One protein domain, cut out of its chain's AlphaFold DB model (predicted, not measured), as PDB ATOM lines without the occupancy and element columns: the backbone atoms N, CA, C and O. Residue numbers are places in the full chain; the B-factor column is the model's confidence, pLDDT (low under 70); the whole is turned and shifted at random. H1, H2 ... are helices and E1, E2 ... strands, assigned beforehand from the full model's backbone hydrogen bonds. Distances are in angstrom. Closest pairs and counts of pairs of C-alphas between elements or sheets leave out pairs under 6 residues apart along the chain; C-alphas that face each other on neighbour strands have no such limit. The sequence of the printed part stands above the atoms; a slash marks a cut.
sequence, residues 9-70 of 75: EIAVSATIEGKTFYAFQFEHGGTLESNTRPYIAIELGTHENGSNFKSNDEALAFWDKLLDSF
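This is residues 9 to 70 of the 75 residues of the protein "Tli4_C domain-containing protein" of Pseudomonas putida (UniProt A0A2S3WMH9). A long, narrow sheet of three antiparallel strands makes a slab with one helix, H1, over one face and the other face bare. At one end of the slab, the loop of residues 29 to 39 between E2 and E3 adds to its length. The printed part has 62 residues, with three named strands and one named helix in the order E1, E2, E3, H1; the sheet's order is E1 - E2 - E3, and the class is mixed, helices and strands. The whole is loose, with a radius of gyration of the C-alphas of 14.2 A, and a rod spanning 47 by 18 by 15 A.

E2, residues 19 to 28, is the inner strand between the edge strands E1, residues 9 to 16, and E3, residues 40 to 45. The three form a meander, each strand the antiparallel neighbour of the one before. E1 and E2 are a hairpin at 166 degrees, with N 12 and O 23 2.8 A apart, within hydrogen-bond range. E2 and E3 are a hairpin at 177 degrees, with N 26 and O 42 2.9 A apart, also within range. H1, residues 56 to 69, is on the sheet at a height over the sheet of 10.0 A, making two layers, a helix on one face of a sheet. It lies over E2, E3 and, only just, with 3 C-alphas, E1. On the local plane it stands at 31 degrees to E3, only just slantwise to the strands. Its closest C-alphas to E2 are those of Trp 63 and Phe 24, 7.5 A apart. In H1 every O i to N i+4 pair is within hydrogen-bond range.

E2 is 30.6 A long, E1 23.3 A, H1 19.8 A and E3 16.8 A. E1 begins at C-alpha 9, (-33.751, -32.692, 6.128), and H1 ends at C-alpha 69, (-26.462, -41.591, -4.447).

The two C-alphas farthest apart, those of Glu 17 and Glu 33, are 47.5 A apart. The E2 to E3 link is long, with 11 residues. The printed part has no cut, and no printed residue is under 70 in pLDDT.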
ATOM      1  N   GLU A   9     -35.190 -32.906   6.072       97.31
ATOM      2  CA  GLU A   9     -33.751 -32.692   6.128       97.31
ATOM      3  C   GLU A   9     -33.411 -31.528   7.054       97.31
ATOM      4  O   GLU A   9     -34.065 -30.482   7.034       97.31
ATOM      5  N   ILE A  10     -32.360 -31.707   7.851       97.62
ATOM      6  CA  ILE A  10     -31.790 -30.672   8.703       97.62
ATOM      7  C   ILE A  10     -30.284 -30.608   8.454       97.62
ATOM      8  O   ILE A  10     -29.576 -31.609   8.551       97.62
ATOM      9  N   ALA A  11     -29.790 -29.399   8.199       97.25
ATOM     10  CA  ALA A  11     -28.372 -29.093   8.078       97.25
ATOM     11  C   ALA A  11     -27.988 -28.026   9.109       97.25
ATOM     12  O   ALA A  11     -28.539 -26.923   9.123       97.25
ATOM     13  N   VAL A  12     -27.026 -28.345   9.973       97.12
ATOM     14  CA  VAL A  12     -26.519 -27.448  11.015       97.12
ATOM     15  C   VAL A  12     -25.020 -27.270  10.841       97.12
ATOM     16  O   VAL A  12     -24.281 -28.233  10.636       97.12
ATOM     17  N   SER A  13     -24.559 -26.029  10.976       97.00
ATOM     18  CA  SER A  13     -23.137 -25.699  11.026       97.00
ATOM     19  C   SER A  13     -22.806 -24.916  12.288       97.00
ATOM     20  O   SER A  13     -23.580 -24.050  12.698       97.00
ATOM     21  N   ALA A  14     -21.625 -25.153  12.848       96.19
ATOM     22  CA  ALA A  14     -21.084 -24.373  13.952       96.19
ATOM     23  C   ALA A  14     -19.614 -24.034  13.701       96.19
ATOM     24  O   ALA A  14     -18.880 -24.826  13.114       96.19
ATOM     25  N   THR A  15     -19.165 -22.878  14.186       96.06
ATOM     26  CA  THR A  15     -17.749 -22.494  14.152       96.06
ATOM     27  C   THR A  15     -17.216 -22.390  15.573       96.06
ATOM     28  O   THR A  15     -17.726 -21.608  16.373       96.06
ATOM     29  N   ILE A  16     -16.181 -23.172  15.883       94.62
ATOM     30  CA  ILE A  16     -15.542 -23.236  17.201       94.62
ATOM     31  C   ILE A  16     -14.036 -23.103  16.987       94.62
ATOM     32  O   ILE A  16     -13.460 -23.839  16.190       94.62
ATOM     33  N   GLU A  17     -13.402 -22.135  17.655       94.00
ATOM     34  CA  GLU A  17     -11.949 -21.887  17.559       94.00
ATOM     35  C   GLU A  17     -11.431 -21.771  16.107       94.00
ATOM     36  O   GLU A  17     -10.355 -22.251  15.757       94.00
ATOM     37  N   GLY A  18     -12.225 -21.147  15.229       93.06
ATOM     38  CA  GLY A  18     -11.882 -20.959  13.815       93.06
ATOM     39  C   GLY A  18     -12.034 -22.206  12.937       93.06
ATOM     40  O   GLY A  18     -11.730 -22.144  11.748       93.06
ATOM     41  N   LYS A  19     -12.524 -23.322  13.487       95.06
ATOM     42  CA  LYS A  19     -12.859 -24.541  12.745       95.06
ATOM     43  C   LYS A  19     -14.367 -24.640  12.548       95.06
ATOM     44  O   LYS A  19     -15.128 -24.391  13.482       95.06
ATOM     45  N   THR A  20     -14.792 -25.030  11.353       96.62
ATOM     46  CA  THR A  20     -16.209 -25.269  11.046       96.62
ATOM     47  C   THR A  20     -16.554 -26.740  11.218       96.62
ATOM     48  O   THR A  20     -15.811 -27.613  10.777       96.62
ATOM     49  N   PHE A  21     -17.700 -26.998  11.829       97.69
ATOM     50  CA  PHE A  21     -18.280 -28.310  12.064       97.69
ATOM     51  C   PHE A  21     -19.655 -28.363  11.413       97.69
ATOM     52  O   PHE A  21     -20.349 -27.347  11.361       97.69
ATOM     53  N   TYR A  22     -20.044 -29.543  10.946       97.88
ATOM     54  CA  TYR A  22     -21.345 -29.775  10.336       97.88
ATOM     55  C   TYR A  22     -22.013 -31.008  10.935       97.88
ATOM     56  O   TYR A  22     -21.334 -31.982  11.272       97.88
ATOM     57  N   ALA A  23     -23.338 -30.955  11.013       97.69
ATOM     58  CA  ALA A  23     -24.220 -32.086  11.246       97.69
ATOM     59  C   ALA A  23     -25.373 -32.003  10.238       97.69
ATOM     60  O   ALA A  23     -26.082 -30.997  10.188       97.69
ATOM     61  N   PHE A  24     -25.529 -33.044   9.430       98.19
ATOM     62  CA  PHE A  24     -26.594 -33.208   8.450       98.19
ATOM     63  C   PHE A  24     -27.407 -34.443   8.809       98.19
ATOM     64  O   PHE A  24     -26.838 -35.467   9.195       98.19
ATOM     65  N   GLN A  25     -28.718 -34.350   8.647       98.19
ATOM     66  CA  GLN A  25     -29.642 -35.449   8.869       98.19
ATOM     67  C   GLN A  25     -30.737 -35.409   7.812       98.19
ATOM     68  O   GLN A  25     -31.275 -34.348   7.508       98.19
ATOM     69  N   PHE A  26     -31.069 -36.577   7.277       98.31
ATOM     70  CA  PHE A  26     -32.242 -36.814   6.449       98.31
ATOM     71  C   PHE A  26     -33.072 -37.921   7.087       98.31
ATOM     72  O   PHE A  26     -32.518 -38.953   7.471       98.31
ATOM     73  N   GLU A  27     -34.389 -37.736   7.142       98.00
ATOM     74  CA  GLU A  27     -35.331 -38.722   7.661       98.00
ATOM     75  C   GLU A  27     -36.480 -38.985   6.689       98.00
ATOM     76  O   GLU A  27     -37.239 -38.092   6.321       98.00
ATOM     77  N   HIS A  28     -36.663 -40.253   6.333       95.69
ATOM     78  CA  HIS A  28     -37.872 -40.763   5.704       95.69
ATOM     79  C   HIS A  28     -38.711 -41.484   6.764       95.69
ATOM     80  O   HIS A  28     -38.254 -42.461   7.363       95.69
ATOM     81  N   GLY A  29     -39.951 -41.030   6.973       95.62
ATOM     82  CA  GLY A  29     -40.845 -41.549   8.020       95.62
ATOM     83  C   GLY A  29     -41.242 -43.024   7.870       95.62
ATOM     84  O   GLY A  29     -41.704 -43.631   8.834       95.62
ATOM     85  N   GLY A  30     -41.022 -43.615   6.692       93.00
ATOM     86  CA  GLY A  30     -41.409 -44.984   6.373       93.00
ATOM     87  C   GLY A  30     -42.891 -45.124   6.022       93.00
ATOM     88  O   GLY A  30     -43.719 -44.252   6.287       93.00
ATOM     89  N   THR A  31     -43.227 -46.266   5.433       90.44
ATOM     90  CA  THR A  31     -44.591 -46.643   5.062       90.44
ATOM     91  C   THR A  31     -45.036 -47.820   5.921       90.44
ATOM     92  O   THR A  31     -44.333 -48.826   6.032       90.44
ATOM     93  N   LEU A  32     -46.226 -47.711   6.518       92.31
ATOM     94  CA  LEU A  32     -46.818 -48.781   7.321       92.31
ATOM     95  C   LEU A  32     -46.888 -50.089   6.512       92.31
ATOM     96  O   LEU A  32     -47.257 -50.072   5.340       92.31
ATOM     97  N   GLU A  33     -46.528 -51.208   7.148       89.50
ATOM     98  CA  GLU A  33     -46.544 -52.556   6.549       89.50
ATOM     99  C   GLU A  33     -45.653 -52.737   5.300       89.50
ATOM    100  O   GLU A  33     -45.769 -53.741   4.597       89.50
ATOM    101  N   SER A  34     -44.704 -51.828   5.045       85.94
ATOM    102  CA  SER A  34     -43.739 -51.964   3.951       85.94
ATOM    103  C   SER A  34     -42.340 -52.329   4.444       85.94
ATOM    104  O   SER A  34     -41.690 -51.572   5.162       85.94
ATOM    105  N   ASN A  35     -41.822 -53.465   3.971       84.81
ATOM    106  CA  ASN A  35     -40.418 -53.842   4.176       84.81
ATOM    107  C   ASN A  35     -39.464 -53.128   3.198       84.81
ATOM    108  O   ASN A  35     -38.257 -53.107   3.430       84.81
ATOM    109  N   THR A  36     -39.980 -52.560   2.102       86.69
ATOM    110  CA  THR A  36     -39.190 -51.846   1.078       86.69
ATOM    111  C   THR A  36     -39.151 -50.334   1.313       86.69
ATOM    112  O   THR A  36     -38.322 -49.638   0.724       86.69
ATOM    113  N   ARG A  37     -40.010 -49.822   2.203       89.25
ATOM    114  CA  ARG A  37     -40.050 -48.424   2.661       89.25
ATOM    115  C   ARG A  37     -40.057 -48.354   4.195       89.25
ATOM    116  O   ARG A  37     -41.027 -47.871   4.775       89.25
ATOM    117  N   PRO A  38     -39.024 -48.872   4.880       91.88
ATOM    118  CA  PRO A  38     -38.925 -48.713   6.324       91.88
ATOM    119  C   PRO A  38     -38.622 -47.253   6.680       91.88
ATOM    120  O   PRO A  38     -38.279 -46.449   5.814       91.88
ATOM    121  N   TYR A  39     -38.675 -46.928   7.971       94.94
ATOM    122  CA  TYR A  39     -38.015 -45.722   8.465       94.94
ATOM    123  C   TYR A  39     -36.534 -45.738   8.062       94.94
ATOM    124  O   TYR A  39     -35.848 -46.751   8.239       94.94
ATOM    125  N   ILE A  40     -36.055 -44.625   7.511       94.38
ATOM    126  CA  ILE A  40     -34.664 -44.454   7.090       94.38
ATOM    127  C   ILE A  40     -34.165 -43.124   7.640       94.38
ATOM    128  O   ILE A  40     -34.730 -42.080   7.326       94.38
ATOM    129  N   ALA A  41     -33.069 -43.176   8.395       96.69
ATOM    130  CA  ALA A  41     -32.291 -42.012   8.786       96.69
ATOM    131  C   ALA A  41     -30.893 -42.101   8.173       96.69
ATOM    132  O   ALA A  41     -30.242 -43.147   8.232       96.69
ATOM    133  N   ILE A  42     -30.446 -41.005   7.569       96.69
ATOM    134  CA  ILE A  42     -29.091 -40.849   7.045       96.69
ATOM    135  C   ILE A  42     -28.485 -39.652   7.758       96.69
ATOM    136  O   ILE A  42     -29.060 -38.567   7.735       96.69
ATOM    137  N   GLU A  43     -27.323 -39.844   8.372       96.88
ATOM    138  CA  GLU A  43     -26.636 -38.803   9.131       96.88
ATOM    139  C   GLU A  43     -25.198 -38.645   8.638       96.88
ATOM    140  O   GLU A  43     -24.495 -39.628   8.379       96.88
ATOM    141  N   LEU A  44     -24.745 -37.395   8.530       94.81
ATOM    142  CA  LEU A  44     -23.358 -37.052   8.243       94.81
ATOM    143  C   LEU A  44     -22.877 -35.967   9.199       94.81
ATOM    144  O   LEU A  44     -23.476 -34.904   9.311       94.81
ATOM    145  N   GLY A  45     -21.748 -36.216   9.856       93.62
ATOM    146  CA  GLY A  45     -21.143 -35.275  10.789       93.62
ATOM    147  C   GLY A  45     -19.653 -35.100  10.541       93.62
ATOM    148  O   GLY A  45     -18.966 -36.005  10.068       93.62
ATOM    149  N   THR A  46     -19.132 -33.928  10.883       91.56
ATOM    150  CA  THR A  46     -17.683 -33.699  10.941       91.56
ATOM    151  C   THR A  46     -17.086 -34.311  12.203       91.56
ATOM    152  O   THR A  46     -17.679 -34.216  13.275       91.56
ATOM    153  N   HIS A  47     -15.882 -34.872  12.098       87.25
ATOM    154  CA  HIS A  47     -15.135 -35.379  13.252       87.25
ATOM    155  C   HIS A  47     -14.611 -34.251  14.162       87.25
ATOM    156  O   HIS A  47     -14.667 -33.069  13.824       87.25
ATOM    157  N   GLU A  48     -14.023 -34.635  15.296       86.50
ATOM    158  CA  GLU A  48     -13.455 -33.761  16.340       86.50
ATOM    159  C   GLU A  48     -12.486 -32.672  15.845       86.50
ATOM    160  O   GLU A  48     -12.329 -31.633  16.483       86.50
ATOM    161  N   ASN A  49     -11.865 -32.869  14.681       89.56
ATOM    162  CA  ASN A  49     -10.919 -31.918  14.097       89.56
ATOM    163  C   ASN A  49     -11.560 -30.860  13.184       89.56
ATOM    164  O   ASN A  49     -10.835 -30.015  12.659       89.56
ATOM    165  N   GLY A  50     -12.886 -30.871  13.031       91.25
ATOM    166  CA  GLY A  50     -13.619 -29.980  12.136       91.25
ATOM    167  C   GLY A  50     -13.663 -30.485  10.695       91.25
ATOM    168  O   GLY A  50     -13.246 -31.599  10.374       91.25
ATOM    169  N   SER A  51     -14.219 -29.657   9.819       94.50
ATOM    170  CA  SER A  51     -14.381 -29.937   8.397       94.50
ATOM    171  C   SER A  51     -13.187 -29.492   7.563       94.50
ATOM    172  O   SER A  51     -12.554 -28.477   7.847       94.50
ATOM    173  N   ASN A  52     -12.957 -30.204   6.459       94.00
ATOM    174  CA  ASN A  52     -12.032 -29.794   5.402       94.00
ATOM    175  C   ASN A  52     -12.719 -29.102   4.213       94.00
ATOM    176  O   ASN A  52     -11.998 -28.625   3.324       94.00
ATOM    177  N   PHE A  53     -14.059 -29.036   4.191       95.62
ATOM    178  CA  PHE A  53     -14.808 -28.271   3.189       95.62
ATOM    179  C   PHE A  53     -14.395 -26.798   3.241       95.62
ATOM    180  O   PHE A  53     -14.190 -26.228   4.313       95.62
ATOM    181  N   LYS A  54     -14.251 -26.176   2.074       95.62
ATOM    182  CA  LYS A  54     -13.825 -24.781   1.920       95.62
ATOM    183  C   LYS A  54     -14.970 -23.794   2.106       95.62
ATOM    184  O   LYS A  54     -14.713 -22.611   2.299       95.62
ATOM    185  N   SER A  55     -16.212 -24.266   2.049       96.06
ATOM    186  CA  SER A  55     -17.418 -23.456   2.222       96.06
ATOM    187  C   SER A  55     -18.610 -24.307   2.663       96.06
ATOM    188  O   SER A  55     -18.575 -25.535   2.547       96.06
ATOM    189  N   ASN A  56     -19.672 -23.645   3.132       96.62
ATOM    190  CA  ASN A  56     -20.954 -24.299   3.404       96.62
ATOM    191  C   ASN A  56     -21.561 -24.881   2.118       96.62
ATOM    192  O   ASN A  56     -22.077 -25.991   2.154       96.62
ATOM    193  N   ASP A  57     -21.438 -24.179   0.988       98.06
ATOM    194  CA  ASP A  57     -21.962 -24.634  -0.307       98.06
ATOM    195  C   ASP A  57     -21.300 -25.942  -0.761       98.06
ATOM    196  O   ASP A  57     -21.966 -26.830  -1.281       98.06
ATOM    197  N   GLU A  58     -19.994 -26.098  -0.526       97.88
ATOM    198  CA  GLU A  58     -19.289 -27.354  -0.813       97.88
ATOM    199  C   GLU A  58     -19.776 -28.499   0.086       97.88
ATOM    200  O   GLU A  58     -19.948 -29.623  -0.386       97.88
ATOM    201  N   ALA A  59     -20.015 -28.213   1.369       97.31
ATOM    202  CA  ALA A  59     -20.522 -29.199   2.318       97.31
ATOM    203  C   ALA A  59     -21.949 -29.649   1.962       97.31
ATOM    204  O   ALA A  59     -22.226 -30.847   1.957       97.31
ATOM    205  N   LEU A  60     -22.820 -28.700   1.602       97.94
ATOM    206  CA  LEU A  60     -24.182 -28.963   1.133       97.94
ATOM    207  C   LEU A  60     -24.175 -29.749  -0.179       97.94
ATOM    208  O   LEU A  60     -24.814 -30.787  -0.264       97.94
ATOM    209  N   ALA A  61     -23.363 -29.353  -1.162       97.94
ATOM    210  CA  ALA A  61     -23.264 -30.079  -2.427       97.94
ATOM    211  C   ALA A  61     -22.752 -31.521  -2.246       97.94
ATOM    212  O   ALA A  61     -23.145 -32.429  -2.984       97.94
ATOM    213  N   PHE A  62     -21.857 -31.751  -1.280       97.19
ATOM    214  CA  PHE A  62     -21.438 -33.103  -0.922       97.19
ATOM    215  C   PHE A  62     -22.592 -33.904  -0.317       97.19
ATOM    216  O   PHE A  62     -22.789 -35.064  -0.688       97.19
ATOM    217  N   TRP A  63     -23.333 -33.295   0.604       97.62
ATOM    218  CA  TRP A  63     -24.482 -33.905   1.256       97.62
ATOM    219  C   TRP A  63     -25.598 -34.255   0.261       97.62
ATOM    220  O   TRP A  63     -26.013 -35.412   0.214       97.62
ATOM    221  N   ASP A  64     -25.969 -33.327  -0.622       97.12
ATOM    222  CA  ASP A  64     -26.931 -33.551  -1.708       97.12
ATOM    223  C   ASP A  64     -26.510 -34.744  -2.569       97.12
ATOM    224  O   ASP A  64     -27.278 -35.673  -2.809       97.12
ATOM    225  N   LYS A  65     -25.235 -34.778  -2.974       96.94
ATOM    226  CA  LYS A  65     -24.695 -35.876  -3.778       96.94
ATOM    227  C   LYS A  65     -24.730 -37.214  -3.040       96.94
ATOM    228  O   LYS A  65     -24.916 -38.253  -3.678       96.94
ATOM    229  N   LEU A  66     -24.515 -37.216  -1.724       96.12
ATOM    230  CA  LEU A  66     -24.635 -38.415  -0.900       96.12
ATOM    231  C   LEU A  66     -26.083 -38.910  -0.902       96.12
ATOM    232  O   LEU A  66     -26.304 -40.084  -1.209       96.12
ATOM    233  N   LEU A  67     -27.051 -38.030  -0.636       96.56
ATOM    234  CA  LEU A  67     -28.474 -38.371  -0.641       96.56
ATOM    235  C   LEU A  67     -28.953 -38.843  -2.019       96.56
ATOM    236  O   LEU A  67     -29.630 -39.865  -2.115       96.56
ATOM    237  N   ASP A  68     -28.542 -38.176  -3.094       95.62
ATOM    238  CA  ASP A  68     -28.853 -38.575  -4.471       95.62
ATOM    239  C   ASP A  68     -28.246 -39.935  -4.841       95.62
ATOM    240  O   ASP A  68     -28.788 -40.669  -5.669       95.62
ATOM    241  N   SER A  69     -27.114 -40.296  -4.228       94.69
ATOM    242  CA  SER A  69     -26.462 -41.591  -4.447       94.69
ATOM    243  C   SER A  69     -27.084 -42.738  -3.652       94.69
ATOM    244  O   SER A  69     -26.801 -43.905  -3.955       94.69
ATOM    245  N   PHE A  70     -27.921 -42.431  -2.656       93.06
ATOM    246  CA  PHE A  70     -28.652 -43.439  -1.904       93.06
ATOM    247  C   PHE A  70     -29.568 -44.222  -2.849       93.06
ATOM    248  O   PHE A  70     -30.188 -43.667  -3.752       93.06
TER     249      PHE A  70